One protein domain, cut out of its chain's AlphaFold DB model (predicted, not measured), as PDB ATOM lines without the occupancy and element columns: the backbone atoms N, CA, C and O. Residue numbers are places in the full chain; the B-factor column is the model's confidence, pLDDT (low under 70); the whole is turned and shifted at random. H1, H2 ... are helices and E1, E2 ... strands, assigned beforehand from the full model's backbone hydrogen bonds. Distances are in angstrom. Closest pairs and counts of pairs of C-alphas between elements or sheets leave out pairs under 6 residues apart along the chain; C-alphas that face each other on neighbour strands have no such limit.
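This is residues 5 to 64 of the 206 residues of an uncharacterized protein of Capnocytophaga gingivalis (UniProt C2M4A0). Look first for a small two-strand hairpin, E1 and E2, in the middle of the model, with the longer helix H1 running alongside E1 and the short helix H2 beyond E2 near that strand's last residue. A long stretch without a named element, residues 5 to 19, crosses one face of the hairpin on its way to H1. The printed part has 60 residues with two named helices and two named strands, in the order H1, E1, E2, H2; the sheet's order is E1 - E2, antiparallel. The class is mixed, helices and strands, though under half of the residues are in named elements. The whole is compact, with a radius of gyration of the C-alphas of 10.7 A and spans of 28 by 21 by 15 A.

Begin at the sheet, where E1, residues 37 to 40, and E2, residues 47 to 50, form a hairpin of antiparallel neighbours with 142 degrees between their N-to-C directions. Look there for N 37 and O 50, 2.9 A apart, and N 50 and O 37, 2.8 A apart, both within hydrogen-bond range. The facing C-alphas of Phe 38 and Asp 49 are 4.6 A apart. Next find H1, residues 20 to 31; its closest C-alphas to E1 are those of Asp 22 and Leu 39, 5.9 A apart. H1 and E2 are apart. Past E2 comes H2, residues 58 to 62, where the closest C-alphas of the two are those of Phe 50 and Pro 58, 6.6 A apart. H2 is apart from both H1 and E1. In H1 and H2 every O i to N i+4 pair is within hydrogen-bond range.

Find C-alpha 37 at (43.553, -32.963, 11.271); from there E1 runs 10.4 A to C-alpha 40. E2 runs 9.6 A from C-alpha 47 to C-alpha 50. Find C-alpha 20 at (33.057, -39.134, 20.635), where H1 begins its 16.7 A to C-alpha 31. H2 covers 6.7 A from C-alpha 58 and ends at C-alpha 62, at (59.911, -36.895, 11.401).

The two C-alphas farthest apart are those of Asp 20 and Ser 64, 29.9 A, while those of the first and last printed residues, Thr 5 and Ser 64, are 13.2 A apart. The printed part has no cut. The link from H1 to E1 is tight, with 5 residues; those from E1 to E2 and from E2 to H2 are short, with 6 and 7. The mean pLDDT of the printed part is 83.3, but residues 58 to 64, of which 58 to 62 belong to H2, are under 70.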
ATOM      1  N   THR A   5      48.380 -45.081  15.661       85.69
ATOM      2  CA  THR A   5      49.495 -45.052  16.612       85.69
ATOM      3  C   THR A   5      49.747 -43.611  17.022       85.69
ATOM      4  O   THR A   5      50.000 -42.760  16.171       85.69
ATOM      5  N   CYS A   6      49.673 -43.331  18.323       84.75
ATOM      6  CA  CYS A   6      49.998 -42.002  18.832       84.75
ATOM      7  C   CYS A   6      51.517 -41.772  18.747       84.75
ATOM      8  O   CYS A   6      52.256 -42.560  19.341       84.75
ATOM      9  N   PRO A   7      51.998 -40.691  18.104       83.00
ATOM     10  CA  PRO A   7      53.429 -40.373  18.039       83.00
ATOM     11  C   PRO A   7      54.023 -39.960  19.392       83.00
ATOM     12  O   PRO A   7      55.237 -39.986  19.564       83.00
ATOM     13  N   ASN A   8      53.183 -39.574  20.357       80.88
ATOM     14  CA  ASN A   8      53.637 -39.070  21.653       80.88
ATOM     15  C   ASN A   8      53.874 -40.205  22.661       80.88
ATOM     16  O   ASN A   8      54.821 -40.149  23.436       80.88
ATOM     17  N   CYS A   9      53.038 -41.253  22.657       83.12
ATOM     18  CA  CYS A   9      53.164 -42.376  23.596       83.12
ATOM     19  C   CYS A   9      53.404 -43.740  22.930       83.12
ATOM     20  O   CYS A   9      53.434 -44.753  23.630       83.12
ATOM     21  N   ASN A  10      53.518 -43.791  21.597       84.50
ATOM     22  CA  ASN A  10      53.715 -44.998  20.783       84.50
ATOM     23  C   ASN A  10      52.704 -46.130  21.033       84.50
ATOM     24  O   ASN A  10      52.956 -47.284  20.683       84.50
ATOM     25  N   ARG A  11      51.545 -45.822  21.627       85.44
ATOM     26  CA  ARG A  11      50.471 -46.800  21.805       85.44
ATOM     27  C   ARG A  11      49.615 -46.848  20.556       85.44
ATOM     28  O   ARG A  11      49.246 -45.807  20.010       85.44
ATOM     29  N   THR A  12      49.291 -48.070  20.162       88.19
ATOM     30  CA  THR A  12      48.358 -48.355  19.082       88.19
ATOM     31  C   THR A  12      46.967 -48.563  19.659       88.19
ATOM     32  O   THR A  12      46.814 -49.238  20.677       88.19
ATOM     33  N   PHE A  13      45.962 -47.971  19.026       90.25
ATOM     34  CA  PHE A  13      44.575 -48.052  19.457       90.25
ATOM     35  C   PHE A  13      43.619 -47.996  18.268       90.25
ATOM     36  O   PHE A  13      43.951 -47.535  17.173       90.25
ATOM     37  N   LEU A  14      42.406 -48.486  18.494       92.06
ATOM     38  CA  LEU A  14      41.328 -48.436  17.519       92.06
ATOM     39  C   LEU A  14      40.692 -47.035  17.515       92.06
ATOM     40  O   LEU A  14      40.485 -46.486  18.597       92.06
ATOM     41  N   PRO A  15      40.345 -46.443  16.358       89.81
ATOM     42  CA  PRO A  15      39.687 -45.131  16.303       89.81
ATOM     43  C   PRO A  15      38.411 -45.033  17.144       89.81
ATOM     44  O   PRO A  15      38.077 -43.966  17.634       89.81
ATOM     45  N   GLU A  16      37.730 -46.152  17.361       91.06
ATOM     46  CA  GLU A  16      36.546 -46.276  18.209       91.06
ATOM     47  C   GLU A  16      36.834 -46.032  19.707       91.06
ATOM     48  O   GLU A  16      35.902 -45.906  20.492       91.06
ATOM     49  N   THR A  17      38.108 -45.982  20.112       91.62
ATOM     50  CA  THR A  17      38.532 -45.647  21.485       91.62
ATOM     51  C   THR A  17      38.800 -44.158  21.691       91.62
ATOM     52  O   THR A  17      39.046 -43.744  22.821       91.62
ATOM     53  N   LEU A  18      38.771 -43.360  20.617       91.25
ATOM     54  CA  LEU A  18      38.829 -41.901  20.694       91.25
ATOM     55  C   LEU A  18      37.614 -41.345  21.449       91.25
ATOM     56  O   LEU A  18      36.601 -42.025  21.621       91.25
ATOM     57  N   SER A  19      37.699 -40.076  21.850       90.12
ATOM     58  CA  SER A  19      36.518 -39.346  22.310       90.12
ATOM     59  C   SER A  19      35.435 -39.330  21.220       90.12
ATOM     60  O   SER A  19      35.749 -39.354  20.026       90.12
ATOM     61  N   ASP A  20      34.159 -39.240  21.605       89.25
ATOM     62  CA  ASP A  20      33.057 -39.134  20.635       89.25
ATOM     63  C   ASP A  20      33.254 -37.950  19.675       89.25
ATOM     64  O   ASP A  20      32.918 -38.034  18.492       89.25
ATOM     65  N   TYR A  21      33.840 -36.855  20.172       90.31
ATOM     66  CA  TYR A  21      34.187 -35.687  19.371       90.31
ATOM     67  C   TYR A  21      35.236 -36.025  18.301       90.31
ATOM     68  O   TYR A  21      34.963 -35.879  17.109       90.31
ATOM     69  N   ASP A  22      36.400 -36.546  18.705       90.25
ATOM     70  CA  ASP A  22      37.499 -36.879  17.789       90.25
ATOM     71  C   ASP A  22      37.108 -37.988  16.803       90.25
ATOM     72  O   ASP A  22      37.473 -37.948  15.626       90.25
ATOM     73  N   PHE A  23      36.325 -38.974  17.249       92.62
ATOM     74  CA  PHE A  23      35.861 -40.064  16.396       92.62
ATOM     75  C   PHE A  23      34.891 -39.577  15.313       92.62
ATOM     76  O   PHE A  23      34.997 -39.983  14.148       92.62
ATOM     77  N   ASN A  24      33.954 -38.693  15.664       91.69
ATOM     78  CA  ASN A  24      33.050 -38.088  14.688       91.69
ATOM     79  C   ASN A  24      33.804 -37.149  13.742       91.69
ATOM     80  O   ASN A  24      33.583 -37.205  12.530       91.69
ATOM     81  N   PHE A  25      34.755 -36.369  14.262       93.19
ATOM     82  CA  PHE A  25      35.595 -35.505  13.443       93.19
ATOM     83  C   PHE A  25      36.442 -36.306  12.443       93.19
ATOM     84  O   PHE A  25      36.496 -35.952  11.267       93.19
ATOM     85  N   LEU A  26      37.002 -37.452  12.846       91.81
ATOM     86  CA  LEU A  26      37.724 -38.362  11.952       91.81
ATOM     87  C   LEU A  26      36.834 -38.899  10.822       91.81
ATOM     88  O   LEU A  26      37.259 -38.942   9.666       91.81
ATOM     89  N   LYS A  27      35.589 -39.289  11.123       92.75
ATOM     90  CA  LYS A  27      34.629 -39.736  10.098       92.75
ATOM     91  C   LYS A  27      34.324 -38.635   9.087       92.75
ATOM     92  O   LYS A  27      34.330 -38.896   7.883       92.75
ATOM     93  N   GLU A  28      34.074 -37.419   9.564       90.50
ATOM     94  CA  GLU A  28      33.849 -36.271   8.689       90.50
ATOM     95  C   GLU A  28      35.076 -35.944   7.843       90.50
ATOM     96  O   GLU A  28      34.943 -35.697   6.645       90.50
ATOM     97  N   ALA A  29      36.267 -35.980   8.443       90.69
ATOM     98  CA  ALA A  29      37.525 -35.690   7.776       90.69
ATOM     99  C   ALA A  29      37.804 -36.672   6.630       90.69
ATOM    100  O   ALA A  29      38.206 -36.249   5.545       90.69
ATOM    101  N   ILE A  30      37.505 -37.962   6.821       88.69
ATOM    102  CA  ILE A  30      37.564 -38.977   5.756       88.69
ATOM    103  C   ILE A  30      36.546 -38.661   4.652       88.69
ATOM    104  O   ILE A  30      36.897 -38.667   3.473       88.69
ATOM    105  N   GLY A  31      35.296 -38.347   5.014       86.75
ATOM    106  CA  GLY A  31      34.244 -38.015   4.046       86.75
ATOM    107  C   GLY A  31      34.555 -36.766   3.211       86.75
ATOM    108  O   GLY A  31      34.268 -36.733   2.017       86.75
ATOM    109  N   LYS A  32      35.194 -35.765   3.825       91.06
ATOM    110  CA  LYS A  32      35.625 -34.502   3.202       91.06
ATOM    111  C   LYS A  32      37.018 -34.580   2.559       91.06
ATOM    112  O   LYS A  32      37.488 -33.573   2.039       91.06
ATOM    113  N   GLN A  33      37.676 -35.743   2.583       86.19
ATOM    114  CA  GLN A  33      39.043 -35.953   2.083       86.19
ATOM    115  C   GLN A  33      40.077 -34.958   2.641       86.19
ATOM    116  O   GLN A  33      40.966 -34.488   1.927       86.19
ATOM    117  N   MET A  34      39.969 -34.617   3.926       83.94
ATOM    118  CA  MET A  34      40.912 -33.715   4.587       83.94
ATOM    119  C   MET A  34      42.312 -34.339   4.612       83.94
ATOM    120  O   MET A  34      42.474 -35.519   4.900       83.94
ATOM    121  N   GLN A  35      43.344 -33.550   4.321       83.25
ATOM    122  CA  GLN A  35      44.736 -34.032   4.304       83.25
ATOM    123  C   GLN A  35      45.452 -33.838   5.644       83.25
ATOM    124  O   GLN A  35      46.604 -34.239   5.800       83.25
ATOM    125  N   PHE A  36      44.779 -33.212   6.604       86.50
ATOM    126  CA  PHE A  36      45.336 -32.863   7.894       86.50
ATOM    127  C   PHE A  36      44.207 -32.670   8.905       86.50
ATOM    128  O   PHE A  36      43.173 -32.082   8.581       86.50
ATOM    129  N   MET A  37      44.410 -33.174  10.113       89.50
ATOM    130  CA  MET A  37      43.553 -32.963  11.271       89.50
ATOM    131  C   MET A  37      44.364 -33.167  12.547       89.50
ATOM    132  O   MET A  37      45.453 -33.738  12.511       89.50
ATOM    133  N   PHE A  38      43.790 -32.771  13.673       90.62
ATOM    134  CA  PHE A  38      44.319 -33.096  14.987       90.62
ATOM    135  C   PHE A  38      43.409 -34.099  15.691       90.62
ATOM    136  O   PHE A  38      42.187 -34.030  15.554       90.62
ATOM    137  N   LEU A  39      44.017 -35.040  16.407       91.50
ATOM    138  CA  LEU A  39      43.340 -36.051  17.215       91.50
ATOM    139  C   LEU A  39      43.959 -36.096  18.606       91.50
ATOM    140  O   LEU A  39      45.175 -35.963  18.743       91.50
ATOM    141  N   HIS A  40      43.147 -36.376  19.620       89.38
ATOM    142  CA  HIS A  40      43.640 -36.640  20.968       89.38
ATOM    143  C   HIS A  40      43.861 -38.133  21.176       89.38
ATOM    144  O   HIS A  40      43.010 -38.967  20.868       89.38
ATOM    145  N   CYS A  41      45.017 -38.500  21.721       89.56
ATOM    146  CA  CYS A  41      45.274 -39.884  22.091       89.56
ATOM    147  C   CYS A  41      44.416 -40.280  23.306       89.56
ATOM    148  O   CYS A  41      44.531 -39.642  24.350       89.56
ATOM    149  N   PRO A  42      43.653 -41.384  23.264       89.44
ATOM    150  CA  PRO A  42      42.823 -41.803  24.395       89.44
ATOM    151  C   PRO A  42      43.643 -42.337  25.581       89.44
ATOM    152  O   PRO A  42      43.105 -42.573  26.659       89.44
ATOM    153  N   HIS A  43      44.951 -42.548  25.396       88.31
ATOM    154  CA  HIS A  43      45.838 -43.077  26.432       88.31
ATOM    155  C   HIS A  43      46.692 -42.025  27.130       88.31
ATOM    156  O   HIS A  43      46.976 -42.182  28.311       88.31
ATOM    157  N   CYS A  44      47.160 -41.011  26.404       82.31
ATOM    158  CA  CYS A  44      48.023 -39.969  26.965       82.31
ATOM    159  C   CYS A  44      47.442 -38.565  26.824       82.31
ATOM    160  O   CYS A  44      48.156 -37.612  27.114       82.31
ATOM    161  N   THR A  45      46.214 -38.448  26.302       84.12
ATOM    162  CA  THR A  45      45.459 -37.206  26.036       84.12
ATOM    163  C   THR A  45      46.153 -36.190  25.132       84.12
ATOM    164  O   THR A  45      45.548 -35.197  24.751       84.12
ATOM    165  N   ALA A  46      47.397 -36.451  24.733       80.19
ATOM    166  CA  ALA A  46      48.169 -35.573  23.886       80.19
ATOM    167  C   ALA A  46      47.543 -35.494  22.494       80.19
ATOM    168  O   ALA A  46      47.223 -36.521  21.879       80.19
ATOM    169  N   MET A  47      47.413 -34.266  22.007       89.50
ATOM    170  CA  MET A  47      47.008 -33.985  20.643       89.50
ATOM    171  C   MET A  47      48.152 -34.332  19.683       89.50
ATOM    172  O   MET A  47      49.329 -34.132  19.989       89.50
ATOM    173  N   PHE A  48      47.817 -34.885  18.525       87.00
ATOM    174  CA  PHE A  48      48.775 -35.152  17.462       87.00
ATOM    175  C   PHE A  48      48.162 -34.874  16.095       87.00
ATOM    176  O   PHE A  48      46.957 -35.035  15.889       87.00
ATOM    177  N   ASP A  49      49.007 -34.455  15.159       89.62
ATOM    178  CA  ASP A  49      48.635 -34.272  13.766       89.62
ATOM    179  C   ASP A  49      48.448 -35.621  13.072       89.62
ATOM    180  O   ASP A  49      49.228 -36.561  13.245       89.62
ATOM    181  N   PHE A  50      47.415 -35.711  12.248       91.44
ATOM    182  CA  PHE A  50      47.042 -36.920  11.542       91.44
ATOM    183  C   PHE A  50      46.546 -36.602  10.131       91.44
ATOM    184  O   PHE A  50      45.776 -35.670   9.912       91.44
ATOM    185  N   ASN A  51      46.969 -37.402   9.156       87.81
ATOM    186  CA  ASN A  51      46.465 -37.373   7.790       87.81
ATOM    187  C   ASN A  51      45.528 -38.577   7.583       87.81
ATOM    188  O   ASN A  51      46.019 -39.700   7.432       87.81
ATOM    189  N   PRO A  52      44.198 -38.381   7.521       88.38
ATOM    190  CA  PRO A  52      43.249 -39.486   7.400       88.38
ATOM    191  C   PRO A  52      43.244 -40.142   6.011       88.38
ATOM    192  O   PRO A  52      42.815 -41.287   5.886       88.38
ATOM    193  N   MET A  53      43.766 -39.472   4.976       85.38
ATOM    194  CA  MET A  53      43.885 -40.038   3.624       85.38
ATOM    195  C   MET A  53      45.108 -40.946   3.477       85.38
ATOM    196  O   MET A  53      45.057 -41.952   2.772       85.38
ATOM    197  N   GLN A  54      46.208 -40.602   4.149       84.50
ATOM    198  CA  GLN A  54      47.443 -41.393   4.145       84.50
ATOM    199  C   GLN A  54      47.543 -42.348   5.345       84.50
ATOM    200  O   GLN A  54      48.366 -43.259   5.335       84.50
ATOM    201  N   TRP A  55      46.677 -42.173   6.344       87.12
ATOM    202  CA  TRP A  55      46.647 -42.922   7.599       87.12
ATOM    203  C   TRP A  55      47.967 -42.864   8.379       87.12
ATOM    204  O   TRP A  55      48.445 -43.865   8.911       87.12
ATOM    205  N   ILE A  56      48.573 -41.680   8.420       80.12
ATOM    206  CA  ILE A  56      49.859 -41.425   9.078       80.12
ATOM    207  C   ILE A  56      49.777 -40.154   9.914       80.12
ATOM    208  O   ILE A  56      49.029 -39.239   9.584       80.12
ATOM    209  N   SER A  57      50.591 -40.077  10.961       77.81
ATOM    210  CA  SER A  57      50.925 -38.806  11.600       77.81
ATOM    211  C   SER A  57      52.212 -38.270  10.958       77.81
ATOM    212  O   SER A  57      53.244 -38.944  11.045       77.81
ATOM    213  N   PRO A  58      52.183 -37.119  10.260       66.81
ATOM    214  CA  PRO A  58      53.391 -36.497   9.718       66.81
ATOM    215  C   PRO A  58      54.498 -36.310  10.767       66.81
ATOM    216  O   PRO A  58      55.655 -36.626  10.480       66.81
ATOM    217  N   SER A  59      54.166 -35.937  12.007       57.81
ATOM    218  CA  SER A  59      55.160 -35.877  13.092       57.81
ATOM    219  C   SER A  59      55.761 -37.236  13.473       57.81
ATOM    220  O   SER A  59      56.915 -37.289  13.899       57.81
ATOM    221  N   ALA A  60      55.057 -38.354  13.254       53.81
ATOM    222  CA  ALA A  60      55.626 -39.697  13.432       53.81
ATOM    223  C   ALA A  60      56.696 -40.035  12.373       53.81
ATOM    224  O   ALA A  60      57.642 -40.781  12.645       53.81
ATOM    225  N   LEU A  61      56.582 -39.477  11.161       41.72
ATOM    226  CA  LEU A  61      57.575 -39.669  10.098       41.72
ATOM    227  C   LEU A  61      58.854 -38.863  10.343       41.72
ATOM    228  O   LEU A  61      59.936 -39.341  10.003       41.72
ATOM    229  N   SER A  62      58.751 -37.698  10.985       39.84
ATOM    230  CA  SER A  62      59.911 -36.895  11.401       39.84
ATOM    231  C   SER A  62      60.754 -37.584  12.480       39.84
ATOM    232  O   SER A  62      61.955 -37.352  12.556       39.84
ATOM    233  N   GLN A  63      60.159 -38.489  13.267       43.81
ATOM    234  CA  GLN A  63      60.880 -39.321  14.241       43.81
ATOM    235  C   GLN A  63      61.465 -40.608  13.629       43.81
ATOM    236  O   GLN A  63      62.273 -41.289  14.256       43.81
ATOM    237  N   SER A  64      61.093 -40.941  12.389       37.91
ATOM    238  CA  SER A  64      61.420 -42.215  11.739       37.91
ATOM    239  C   SER A  64      62.437 -42.062  10.604       37.91
ATOM    240  O   SER A  64      62.312 -42.722   9.574       37.91
TER     241      SER A  64